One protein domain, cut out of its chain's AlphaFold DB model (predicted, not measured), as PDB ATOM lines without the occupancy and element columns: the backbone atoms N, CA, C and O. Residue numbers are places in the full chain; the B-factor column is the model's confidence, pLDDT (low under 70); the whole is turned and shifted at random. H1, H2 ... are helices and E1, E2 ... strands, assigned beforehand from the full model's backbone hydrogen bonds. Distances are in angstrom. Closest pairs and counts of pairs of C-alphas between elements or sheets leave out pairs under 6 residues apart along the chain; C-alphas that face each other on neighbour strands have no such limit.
ATOM      1  N   ILE A   9      27.363  36.551  -4.097       90.00
ATOM      2  CA  ILE A   9      27.321  35.095  -3.899       90.00
ATOM      3  C   ILE A   9      26.251  34.693  -2.873       90.00
ATOM      4  O   ILE A   9      25.408  33.867  -3.228       90.00
ATOM      5  N   PRO A  10      26.194  35.277  -1.655       91.38
ATOM      6  CA  PRO A  10      25.182  34.890  -0.671       91.38
ATOM      7  C   PRO A  10      23.753  35.046  -1.198       91.38
ATOM      8  O   PRO A  10      22.942  34.135  -1.067       91.38
ATOM      9  N   ASN A  11      23.454  36.169  -1.859       90.31
ATOM     10  CA  ASN A  11      22.126  36.403  -2.415       90.31
ATOM     11  C   ASN A  11      21.798  35.419  -3.550       90.31
ATOM     12  O   ASN A  11      20.701  34.869  -3.578       90.31
ATOM     13  N   SER A  12      22.745  35.155  -4.456       91.12
ATOM     14  CA  SER A  12      22.545  34.213  -5.564       91.12
ATOM     15  C   SER A  12      22.275  32.790  -5.073       91.12
ATOM     16  O   SER A  12      21.334  32.157  -5.551       91.12
ATOM     17  N   ILE A  13      23.045  32.311  -4.092       94.75
ATOM     18  CA  ILE A  13      22.853  30.988  -3.485       94.75
ATOM     19  C   ILE A  13      21.482  30.907  -2.814       94.75
ATOM     20  O   ILE A  13      20.733  29.971  -3.085       94.75
ATOM     21  N   SER A  14      21.144  31.872  -1.954       93.75
ATOM     22  CA  SER A  14      19.887  31.856  -1.202       93.75
ATOM     23  C   SER A  14      18.680  31.911  -2.133       93.75
ATOM     24  O   SER A  14      17.770  31.094  -2.007       93.75
ATOM     25  N   GLN A  15      18.687  32.819  -3.115       94.38
ATOM     26  CA  GLN A  15      17.609  32.911  -4.098       94.38
ATOM     27  C   GLN A  15      17.465  31.614  -4.886       94.38
ATOM     28  O   GLN A  15      16.355  31.116  -5.032       94.38
ATOM     29  N   GLN A  16      18.568  31.031  -5.358       95.94
ATOM     30  CA  GLN A  16      18.522  29.775  -6.097       95.94
ATOM     31  C   GLN A  16      17.975  28.636  -5.227       95.94
ATOM     32  O   GLN A  16      17.077  27.920  -5.673       95.94
ATOM     33  N   TYR A  17      18.462  28.504  -3.989       96.94
ATOM     34  CA  TYR A  17      18.095  27.408  -3.095       96.94
ATOM     35  C   TYR A  17      16.618  27.418  -2.704       96.94
ATOM     36  O   TYR A  17      15.976  26.371  -2.687       96.94
ATOM     37  N   PHE A  18      16.062  28.601  -2.448       96.44
ATOM     38  CA  PHE A  18      14.659  28.769  -2.068       96.44
ATOM     39  C   PHE A  18      13.714  29.020  -3.254       96.44
ATOM     40  O   PHE A  18      12.520  29.224  -3.048       96.44
ATOM     41  N   SER A  19      14.213  28.994  -4.494       94.75
ATOM     42  CA  SER A  19      13.382  29.176  -5.691       94.75
ATOM     43  C   SER A  19      12.669  27.897  -6.141       94.75
ATOM     44  O   SER A  19      12.985  26.779  -5.730       94.75
ATOM     45  N   THR A  20      11.767  28.062  -7.110       94.12
ATOM     46  CA  THR A  20      11.132  26.966  -7.855       94.12
ATOM     47  C   THR A  20      12.128  26.067  -8.592       94.12
ATOM     48  O   THR A  20      11.795  24.918  -8.873       94.12
ATOM     49  N   LEU A  21      13.356  26.532  -8.873       93.69
ATOM     50  CA  LEU A  21      14.377  25.718  -9.542       93.69
ATOM     51  C   LEU A  21      14.740  24.478  -8.724       93.69
ATOM     52  O   LEU A  21      15.075  23.442  -9.300       93.69
ATOM     53  N   PHE A  22      14.695  24.592  -7.396       95.56
ATOM     54  CA  PHE A  22      15.040  23.525  -6.456       95.56
ATOM     55  C   PHE A  22      13.800  22.968  -5.759       95.56
ATOM     56  O   PHE A  22      13.840  22.529  -4.613       95.56
ATOM     57  N   TYR A  23      12.676  22.948  -6.467       96.19
ATOM     58  CA  TYR A  23      11.507  22.211  -6.027       96.19
ATOM     59  C   TYR A  23      11.803  20.700  -6.007       96.19
ATOM     60  O   TYR A  23      12.332  20.145  -6.974       96.19
ATOM     61  N   TYR A  24      11.465  20.020  -4.907       96.44
ATOM     62  CA  TYR A  24      11.683  18.580  -4.761       96.44
ATOM     63  C   TYR A  24      10.397  17.873  -4.339       96.44
ATOM     64  O   TYR A  24       9.906  18.037  -3.219       96.44
ATOM     65  N   GLY A  25       9.874  17.031  -5.230       93.81
ATOM     66  CA  GLY A  25       8.682  16.227  -4.974       93.81
ATOM     67  C   GLY A  25       7.428  17.081  -4.780       93.81
ATOM     68  O   GLY A  25       6.746  17.395  -5.750       93.81
ATOM     69  N   LYS A  26       7.103  17.405  -3.524       91.38
ATOM     70  CA  LYS A  26       5.862  18.091  -3.120       91.38
ATOM     71  C   LYS A  26       6.089  19.425  -2.395       91.38
ATOM     72  O   LYS A  26       5.145  19.954  -1.821       91.38
ATOM     73  N   GLY A  27       7.317  19.939  -2.372       95.25
ATOM     74  CA  GLY A  27       7.627  21.156  -1.628       95.25
ATOM     75  C   GLY A  27       8.909  21.843  -2.075       95.25
ATOM     76  O   GLY A  27       9.788  21.238  -2.705       95.25
ATOM     77  N   TYR A  28       9.001  23.117  -1.720       97.38
ATOM     78  CA  TYR A  28      10.206  23.927  -1.798       97.38
ATOM     79  C   TYR A  28      11.180  23.550  -0.679       97.38
ATOM     80  O   TYR A  28      10.820  22.889   0.298       97.38
ATOM     81  N   MET A  29      12.435  23.990  -0.791       97.25
ATOM     82  CA  MET A  29      13.441  23.721   0.242       97.25
ATOM     83  C   MET A  29      13.032  24.276   1.614       97.25
ATOM     84  O   MET A  29      13.288  23.629   2.623       97.25
ATOM     85  N   ALA A  30      12.331  25.416   1.655       96.94
ATOM     86  CA  ALA A  30      11.784  25.970   2.894       96.94
ATOM     87  C   ALA A  30      10.772  25.023   3.566       96.94
ATOM     88  O   ALA A  30      10.862  24.806   4.773       96.94
ATOM     89  N   ASP A  31       9.876  24.401   2.791       97.62
ATOM     90  CA  ASP A  31       8.894  23.441   3.315       97.62
ATOM     91  C   ASP A  31       9.591  22.206   3.893       97.62
ATOM     92  O   ASP A  31       9.255  21.731   4.977       97.62
ATOM     93  N   TRP A  32      10.603  21.694   3.184       97.88
ATOM     94  CA  TRP A  32      11.390  20.553   3.646       97.88
ATOM     95  C   TRP A  32      12.169  20.861   4.926       97.88
ATOM     96  O   TRP A  32      12.184  20.020   5.824       97.88
ATOM     97  N   ILE A  33      12.779  22.047   5.026       97.56
ATOM     98  CA  ILE A  33      13.466  22.500   6.244       97.56
ATOM     99  C   ILE A  33      12.472  22.570   7.395       97.56
ATOM    100  O   ILE A  33      12.708  21.953   8.429       97.56
ATOM    101  N   TRP A  34      11.357  23.279   7.209       97.62
ATOM    102  CA  TRP A  34      10.370  23.495   8.262       97.62
ATOM    103  C   TRP A  34       9.804  22.180   8.796       97.62
ATOM    104  O   TRP A  34       9.815  21.946  10.005       97.62
ATOM    105  N   ASN A  35       9.358  21.298   7.899       97.31
ATOM    106  CA  ASN A  35       8.740  20.033   8.285       97.31
ATOM    107  C   ASN A  35       9.732  19.129   9.023       97.31
ATOM    108  O   ASN A  35       9.416  18.629  10.102       97.31
ATOM    109  N   ALA A  36      10.945  18.965   8.487       97.06
ATOM    110  CA  ALA A  36      11.953  18.105   9.096       97.06
ATOM    111  C   ALA A  36      12.459  18.660  10.437       97.06
ATOM    112  O   ALA A  36      12.649  17.897  11.384       97.06
ATOM    113  N   ALA A  37      12.666  19.977  10.532       97.94
ATOM    114  CA  ALA A  37      13.091  20.647  11.759       97.94
ATOM    115  C   ALA A  37      12.026  20.534  12.856       97.94
ATOM    116  O   ALA A  37      12.345  20.151  13.981       97.94
ATOM    117  N   THR A  38      10.758  20.769  12.504       98.12
ATOM    118  CA  THR A  38       9.620  20.660  13.426       98.12
ATOM    119  C   THR A  38       9.450  19.233  13.941       98.12
ATOM    120  O   THR A  38       9.346  19.035  15.148       98.12
ATOM    121  N   GLU A  39       9.483  18.230  13.056       97.75
ATOM    122  CA  GLU A  39       9.364  16.811  13.430       97.75
ATOM    123  C   GLU A  39      10.451  16.378  14.428       97.75
ATOM    124  O   GLU A  39      10.212  15.542  15.296       97.75
ATOM    125  N   LYS A  40      11.648  16.961  14.319       96.81
ATOM    126  CA  LYS A  40      12.825  16.590  15.117       96.81
ATOM    127  C   LYS A  40      13.087  17.516  16.305       96.81
ATOM    128  O   LYS A  40      14.038  17.272  17.041       96.81
ATOM    129  N   GLY A  41      12.288  18.568  16.487       97.94
ATOM    130  CA  GLY A  41      12.499  19.567  17.539       97.94
ATOM    131  C   GLY A  41      13.810  20.351  17.397       97.94
ATOM    132  O   GLY A  41      14.410  20.728  18.400       97.94
ATOM    133  N   ILE A  42      14.278  20.571  16.166       97.94
ATOM    134  CA  ILE A  42      15.533  21.276  15.872       97.94
ATOM    135  C   ILE A  42      15.216  22.716  15.476       97.94
ATOM    136  O   ILE A  42      14.376  22.956  14.613       97.94
ATOM    137  N   ASN A  43      15.900  23.681  16.085       96.75
ATOM    138  CA  ASN A  43      15.692  25.113  15.849       96.75
ATOM    139  C   ASN A  43      16.790  25.771  14.995       96.75
ATOM    140  O   ASN A  43      16.605  26.897  14.541       96.75
ATOM    141  N   GLU A  44      17.906  25.079  14.761       96.94
ATOM    142  CA  GLU A  44      19.039  25.580  13.987       96.94
ATOM    143  C   GLU A  44      19.539  24.535  12.984       96.94
ATOM    144  O   GLU A  44      19.594  23.335  13.256       96.94
ATOM    145  N   LEU A  45      19.910  25.017  11.801       96.38
ATOM    146  CA  LEU A  45      20.370  24.232  10.666       96.38
ATOM    147  C   LEU A  45      21.539  24.965  10.001       96.38
ATOM    148  O   LEU A  45      21.433  26.146   9.678       96.38
ATOM    149  N   THR A  46      22.613  24.244   9.697       97.88
ATOM    150  CA  THR A  46      23.696  24.694   8.818       97.88
ATOM    151  C   THR A  46      23.717  23.857   7.545       97.88
ATOM    152  O   THR A  46      23.725  22.624   7.592       97.88
ATOM    153  N   ILE A  47      23.772  24.536   6.400       97.31
ATOM    154  CA  ILE A  47      23.931  23.921   5.082       97.31
ATOM    155  C   ILE A  47      25.375  24.127   4.625       97.31
ATOM    156  O   ILE A  47      25.760  25.222   4.219       97.31
ATOM    157  N   ASP A  48      26.176  23.066   4.669       97.06
ATOM    158  CA  ASP A  48      27.535  23.069   4.140       97.06
ATOM    159  C   ASP A  48      27.505  22.691   2.656       97.06
ATOM    160  O   ASP A  48      27.521  21.520   2.262       97.06
ATOM    161  N   ILE A  49      27.453  23.722   1.818       96.56
ATOM    162  CA  ILE A  49      27.400  23.597   0.359       96.56
ATOM    163  C   ILE A  49      28.694  22.996  -0.202       96.56
ATOM    164  O   ILE A  49      28.657  22.294  -1.210       96.56
ATOM    165  N   ILE A  50      29.841  23.260   0.427       95.56
ATOM    166  CA  ILE A  50      31.152  22.867  -0.103       95.56
ATOM    167  C   ILE A  50      31.371  21.366   0.063       95.56
ATOM    168  O   ILE A  50      31.862  20.716  -0.867       95.56
ATOM    169  N   ASN A  51      30.967  20.831   1.217       96.81
ATOM    170  CA  ASN A  51      31.097  19.416   1.566       96.81
ATOM    171  C   ASN A  51      29.813  18.604   1.344       96.81
ATOM    172  O   ASN A  51      29.801  17.404   1.614       96.81
ATOM    173  N   TYR A  52      28.746  19.242   0.860       97.25
ATOM    174  CA  TYR A  52      27.430  18.639   0.632       97.25
ATOM    175  C   TYR A  52      26.814  18.021   1.894       97.25
ATOM    176  O   TYR A  52      26.227  16.935   1.852       97.25
ATOM    177  N   LYS A  53      26.967  18.703   3.030       98.00
ATOM    178  CA  LYS A  53      26.497  18.232   4.336       98.00
ATOM    179  C   LYS A  53      25.444  19.153   4.920       98.00
ATOM    180  O   LYS A  53      25.383  20.342   4.619       98.00
ATOM    181  N   ILE A  54      24.631  18.569   5.786       97.81
ATOM    182  CA  ILE A  54      23.642  19.275   6.584       97.81
ATOM    183  C   ILE A  54      23.936  18.988   8.051       97.81
ATOM    184  O   ILE A  54      24.153  17.833   8.427       97.81
ATOM    185  N   HIS A  55      23.930  20.035   8.869       97.75
ATOM    186  CA  HIS A  55      24.074  19.936  10.313       97.75
ATOM    187  C   HIS A  55      22.849  20.546  11.003       97.75
ATOM    188  O   HIS A  55      22.444  21.638  10.618       97.75
ATOM    189  N   PRO A  56      22.267  19.884  12.013       97.94
ATOM    190  CA  PRO A  56      22.666  18.583  12.553       97.94
ATOM    191  C   PRO A  56      22.333  17.419  11.587       97.94
ATOM    192  O   PRO A  56      21.542  17.569  10.650       97.94
ATOM    193  N   LYS A  57      22.988  16.261  11.763       97.06
ATOM    194  CA  LYS A  57      22.959  15.130  10.803       97.06
ATOM    195  C   LYS A  57      21.551  14.556  10.622       97.06
ATOM    196  O   LYS A  57      21.222  13.999   9.578       97.06
ATOM    197  N   GLU A  58      20.711  14.720  11.627       97.19
ATOM    198  CA  GLU A  58      19.309  14.343  11.677       97.19
ATOM    199  C   GLU A  58      18.484  15.063  10.602       97.19
ATOM    200  O   GLU A  58      17.483  14.504  10.152       97.19
ATOM    201  N   LEU A  59      18.917  16.253  10.164       97.56
ATOM    202  CA  LEU A  59      18.334  17.014   9.054       97.56
ATOM    203  C   LEU A  59      18.998  16.731   7.704       97.56
ATOM    204  O   LEU A  59      18.587  17.299   6.694       97.56
ATOM    205  N   GLN A  60      19.977  15.824   7.630       97.56
ATOM    206  CA  GLN A  60      20.606  15.432   6.368       97.56
ATOM    207  C   GLN A  60      19.717  14.478   5.559       97.56
ATOM    208  O   GLN A  60      20.041  13.315   5.313       97.56
ATOM    209  N   ILE A  61      18.572  14.995   5.128       96.69
ATOM    210  CA  ILE A  61      17.599  14.303   4.292       96.69
ATOM    211  C   ILE A  61      17.858  14.585   2.812       96.69
ATOM    212  O   ILE A  61      18.344  15.652   2.432       96.69
ATOM    213  N   LYS A  62      17.480  13.628   1.955       96.88
ATOM    214  CA  LYS A  62      17.688  13.700   0.500       96.88
ATOM    215  C   LYS A  62      17.242  15.031  -0.138       96.88
ATOM    216  O   LYS A  62      18.032  15.559  -0.922       96.88
ATOM    217  N   PRO A  63      16.058  15.597   0.182       96.50
ATOM    218  CA  PRO A  63      15.635  16.879  -0.384       96.50
ATOM    219  C   PRO A  63      16.644  18.012  -0.157       96.50
ATOM    220  O   PRO A  63      16.920  18.761  -1.085       96.50
ATOM    221  N   LEU A  64      17.245  18.103   1.035       96.69
ATOM    222  CA  LEU A  64      18.114  19.227   1.397       96.69
ATOM    223  C   LEU A  64      19.530  19.115   0.815       96.69
ATOM    224  O   LEU A  64      20.195  20.135   0.642       96.69
ATOM    225  N   VAL A  65      19.979  17.901   0.467       97.38
ATOM    226  CA  VAL A  65      21.330  17.656  -0.074       97.38
ATOM    227  C   VAL A  65      21.397  17.608  -1.601       97.38
ATOM    228  O   VAL A  65      22.442  17.907  -2.177       97.38
ATOM    229  N   ILE A  66      20.304  17.238  -2.279       97.38
ATOM    230  CA  ILE A  66      20.329  16.883  -3.712       97.38
ATOM    231  C   ILE A  66      20.784  18.030  -4.625       97.38
ATOM    232  O   ILE A  66      21.363  17.785  -5.682       97.38
ATOM    233  N   PHE A  67      20.556  19.278  -4.216       97.38
ATOM    234  CA  PHE A  67      20.897  20.459  -5.009       97.38
ATOM    235  C   PHE A  67      22.176  21.179  -4.564       97.38
ATOM    236  O   PHE A  67      22.601  22.120  -5.234       97.38
ATOM    237  N   LEU A  68      22.840  20.723  -3.497       97.56
ATOM    238  CA  LEU A  68      24.095  21.330  -3.034       97.56
ATOM    239  C   LEU A  68      25.213  21.302  -4.093       97.56
ATOM    240  O   LEU A  68      25.901  22.317  -4.222       97.56
ATOM    241  N   PRO A  69      25.364  20.250  -4.931       97.25
ATOM    242  CA  PRO A  69      26.317  20.284  -6.040       97.25
ATOM    243  C   PRO A  69      26.079  21.449  -7.010       97.25
ATOM    244  O   PRO A  69      27.029  22.135  -7.378       97.25
ATOM    245  N   LYS A  70      24.816  21.744  -7.350       96.50
ATOM    246  CA  LYS A  70      24.470  22.863  -8.241       96.50
ATOM    247  C   LYS A  70      24.771  24.220  -7.605       96.50
ATOM    248  O   LYS A  70      25.239  25.121  -8.292       96.50
ATOM    249  N   LEU A  71      24.547  24.372  -6.297       96.81
ATOM    250  CA  LEU A  71      24.958  25.586  -5.582       96.81
ATOM    251  C   LEU A  71      26.477  25.756  -5.606       96.81
ATOM    252  O   LEU A  71      26.960  26.856  -5.861       96.81
ATOM    253  N   LYS A  72      27.241  24.678  -5.390       96.50
ATOM    254  CA  LYS A  72      28.706  24.727  -5.473       96.50
ATOM    255  C   LYS A  72      29.169  25.144  -6.870       96.50
ATOM    256  O   LYS A  72      30.089  25.949  -6.980       96.50
ATOM    257  N   GLU A  73      28.518  24.663  -7.929       95.06
ATOM    258  CA  GLU A  73      28.776  25.125  -9.301       95.06
ATOM    259  C   GLU A  73      28.474  26.615  -9.489       95.06
ATOM    260  O   GLU A  73      29.271  27.313 -10.115       95.06
ATOM    261  N   THR A  74      27.371  27.122  -8.932       93.56
ATOM    262  CA  THR A  74      27.060  28.562  -8.943       93.56
ATOM    263  C   THR A  74      28.183  29.361  -8.282       93.56
ATOM    264  O   THR A  74      28.674  30.318  -8.877       93.56
ATOM    265  N   ILE A  75      28.670  28.926  -7.113       94.38
ATOM    266  CA  ILE A  75      29.796  29.575  -6.424       94.38
ATOM    267  C   ILE A  75      31.046  29.563  -7.308       94.38
ATOM    268  O   ILE A  75      31.655  30.613  -7.504       94.38
ATOM    269  N   LYS A  76      31.416  28.404  -7.874       93.75
ATOM    270  CA  LYS A  76      32.589  28.274  -8.755       93.75
ATOM    271  C   LYS A  76      32.516  29.235  -9.940       93.75
ATOM    272  O   LYS A  76      33.459  29.989 -10.161       93.75
ATOM    273  N   LYS A  77      31.376  29.283 -10.634       91.06
ATOM    274  CA  LYS A  77      31.165  30.189 -11.772       91.06
ATOM    275  C   LYS A  77      31.268  31.654 -11.366       91.06
ATOM    276  O   LYS A  77      31.893  32.438 -12.072       91.06
ATOM    277  N   THR A  78      30.686  32.044 -10.230       90.00
ATOM    278  CA  THR A  78      30.803  33.429  -9.752       90.00
ATOM    279  C   THR A  78      32.247  33.779  -9.393       90.00
ATOM    280  O   THR A  78      32.705  34.863  -9.747       90.00
ATOM    281  N   LEU A  79      32.992  32.869  -8.757       90.69
ATOM    282  CA  LEU A  79      34.416  33.066  -8.472       90.69
ATOM    283  C   LEU A  79      35.231  33.261  -9.756       90.69
ATOM    284  O   LEU A  79      36.013  34.206  -9.831       90.69
ATOM    285  N   GLU A  80      35.019  32.420 -10.769       90.25
ATOM    286  CA  GLU A  80      35.690  32.519 -12.071       90.25
ATOM    287  C   GLU A  80      35.397  33.852 -12.773       90.25
ATOM    288  O   GLU A  80      36.326  34.529 -13.219       90.25
ATOM    289  N   ILE A  81      34.125  34.271 -12.816       88.50
ATOM    290  CA  ILE A  81      33.691  35.547 -13.418       88.50
ATOM    291  C   ILE A  81      34.370  36.744 -12.739       88.50
ATOM    292  O   ILE A  81      34.766  37.702 -13.404       88.50
ATOM    293  N   GLU A  82      34.540  36.680 -11.421       87.25
ATOM    294  CA  GLU A  82      35.196  37.720 -10.628       87.25
ATOM    295  C   GLU A  82      36.737  37.577 -10.613       87.25
ATOM    296  O   GLU A  82      37.444  38.369  -9.982       87.25
ATOM    297  N   GLY A  83      37.295  36.597 -11.331       87.56
ATOM    298  CA  GLY A  83      38.734  36.379 -11.478       87.56
ATOM    299  C   GLY A  83      39.411  35.792 -10.237       87.56
ATOM    300  O   GLY A  83      40.575  36.111  -9.966       87.56
TER     301      GLY A  83
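Overview. This is residues 9 to 83 of the 88 residues of an uncharacterized protein of Aequorivita antarctica (UniProt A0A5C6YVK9). This is an elongated model with a helix pair at one end and a single helix at the other: H1 and H4 are side by side, running opposite ways, and H4 reaches out to one end of the long axis, while H2 makes the other end. Between these ends, near the middle, are the short helix H3 and a small two-strand hairpin of E1 and E2. The printed part has 75 residues, with four named helices and two named strands in the order H1, H2, E1, E2, H3, H4; the sheet E1 - E2 is antiparallel, and the class is mostly helix. The whole is compact, with a radius of gyration of the C-alphas of 12.8 A, and the C-alphas span 43 by 23 by 18 A.

Along the chain. Find C-alpha 9 at (27.321, 35.095, -3.899); from there H1 runs through residues 9 to 18, 14.3 A long. After a short link look for H2, residues 29 to 40, which runs 16.5 A and ends at C-alpha 40 at (12.825, 16.590, 15.117). Next come the strands E1, residues 46 to 48, and E2, residues 53 to 55, and then H3, residues 62 to 65. H4, residues 68 to 81, is the longest helix at 20.1 A; find its last C-alpha at (33.691, 35.547, -13.418).

Arrangement. Begin with H1 and H4, which touch at a shallow tilt of 30 degrees, opposite ways; look at the C-alphas of Ile 13 and Leu 71, their closest, 6.2 A apart. The closest C-alphas of H1 and H2 are those of Phe 18, the last residue of H1, and Met 29, the first residue of H2, 5.7 A apart. H1 and H2 only just touch, with 3 pairs of C-alphas within 8 A, and H2 does so with residues 29 to 30 alone; their lines are about perpendicular at 74 degrees. H2 touches H3 with residues 29 to 33 alone, closest at the C-alphas of Met 29 and Leu 64, 6.6 A. H2 and H4 are apart. In the hairpin of E1 and E2, antiparallel at 163 degrees, find N 46 and O 55 at 2.8 A and N 53 and O 48 at 3.0 A, within hydrogen-bond range. The closest C-alphas of E2 and H3 are those of Lys 53 and Val 65, 6.8 A apart. H3 and H4 meet only through their link. In H1, H2 and H4 every O i to N i+4 pair is within hydrogen-bond range; H3 is too short for such a pair.

Size, cuts and confidence. The two C-alphas farthest apart are those of Glu 39 and Gly 83, 43.2 A. The printed part has no cut, and no link is long. The mean pLDDT of the printed part is 95.5, and no printed residue is under 70.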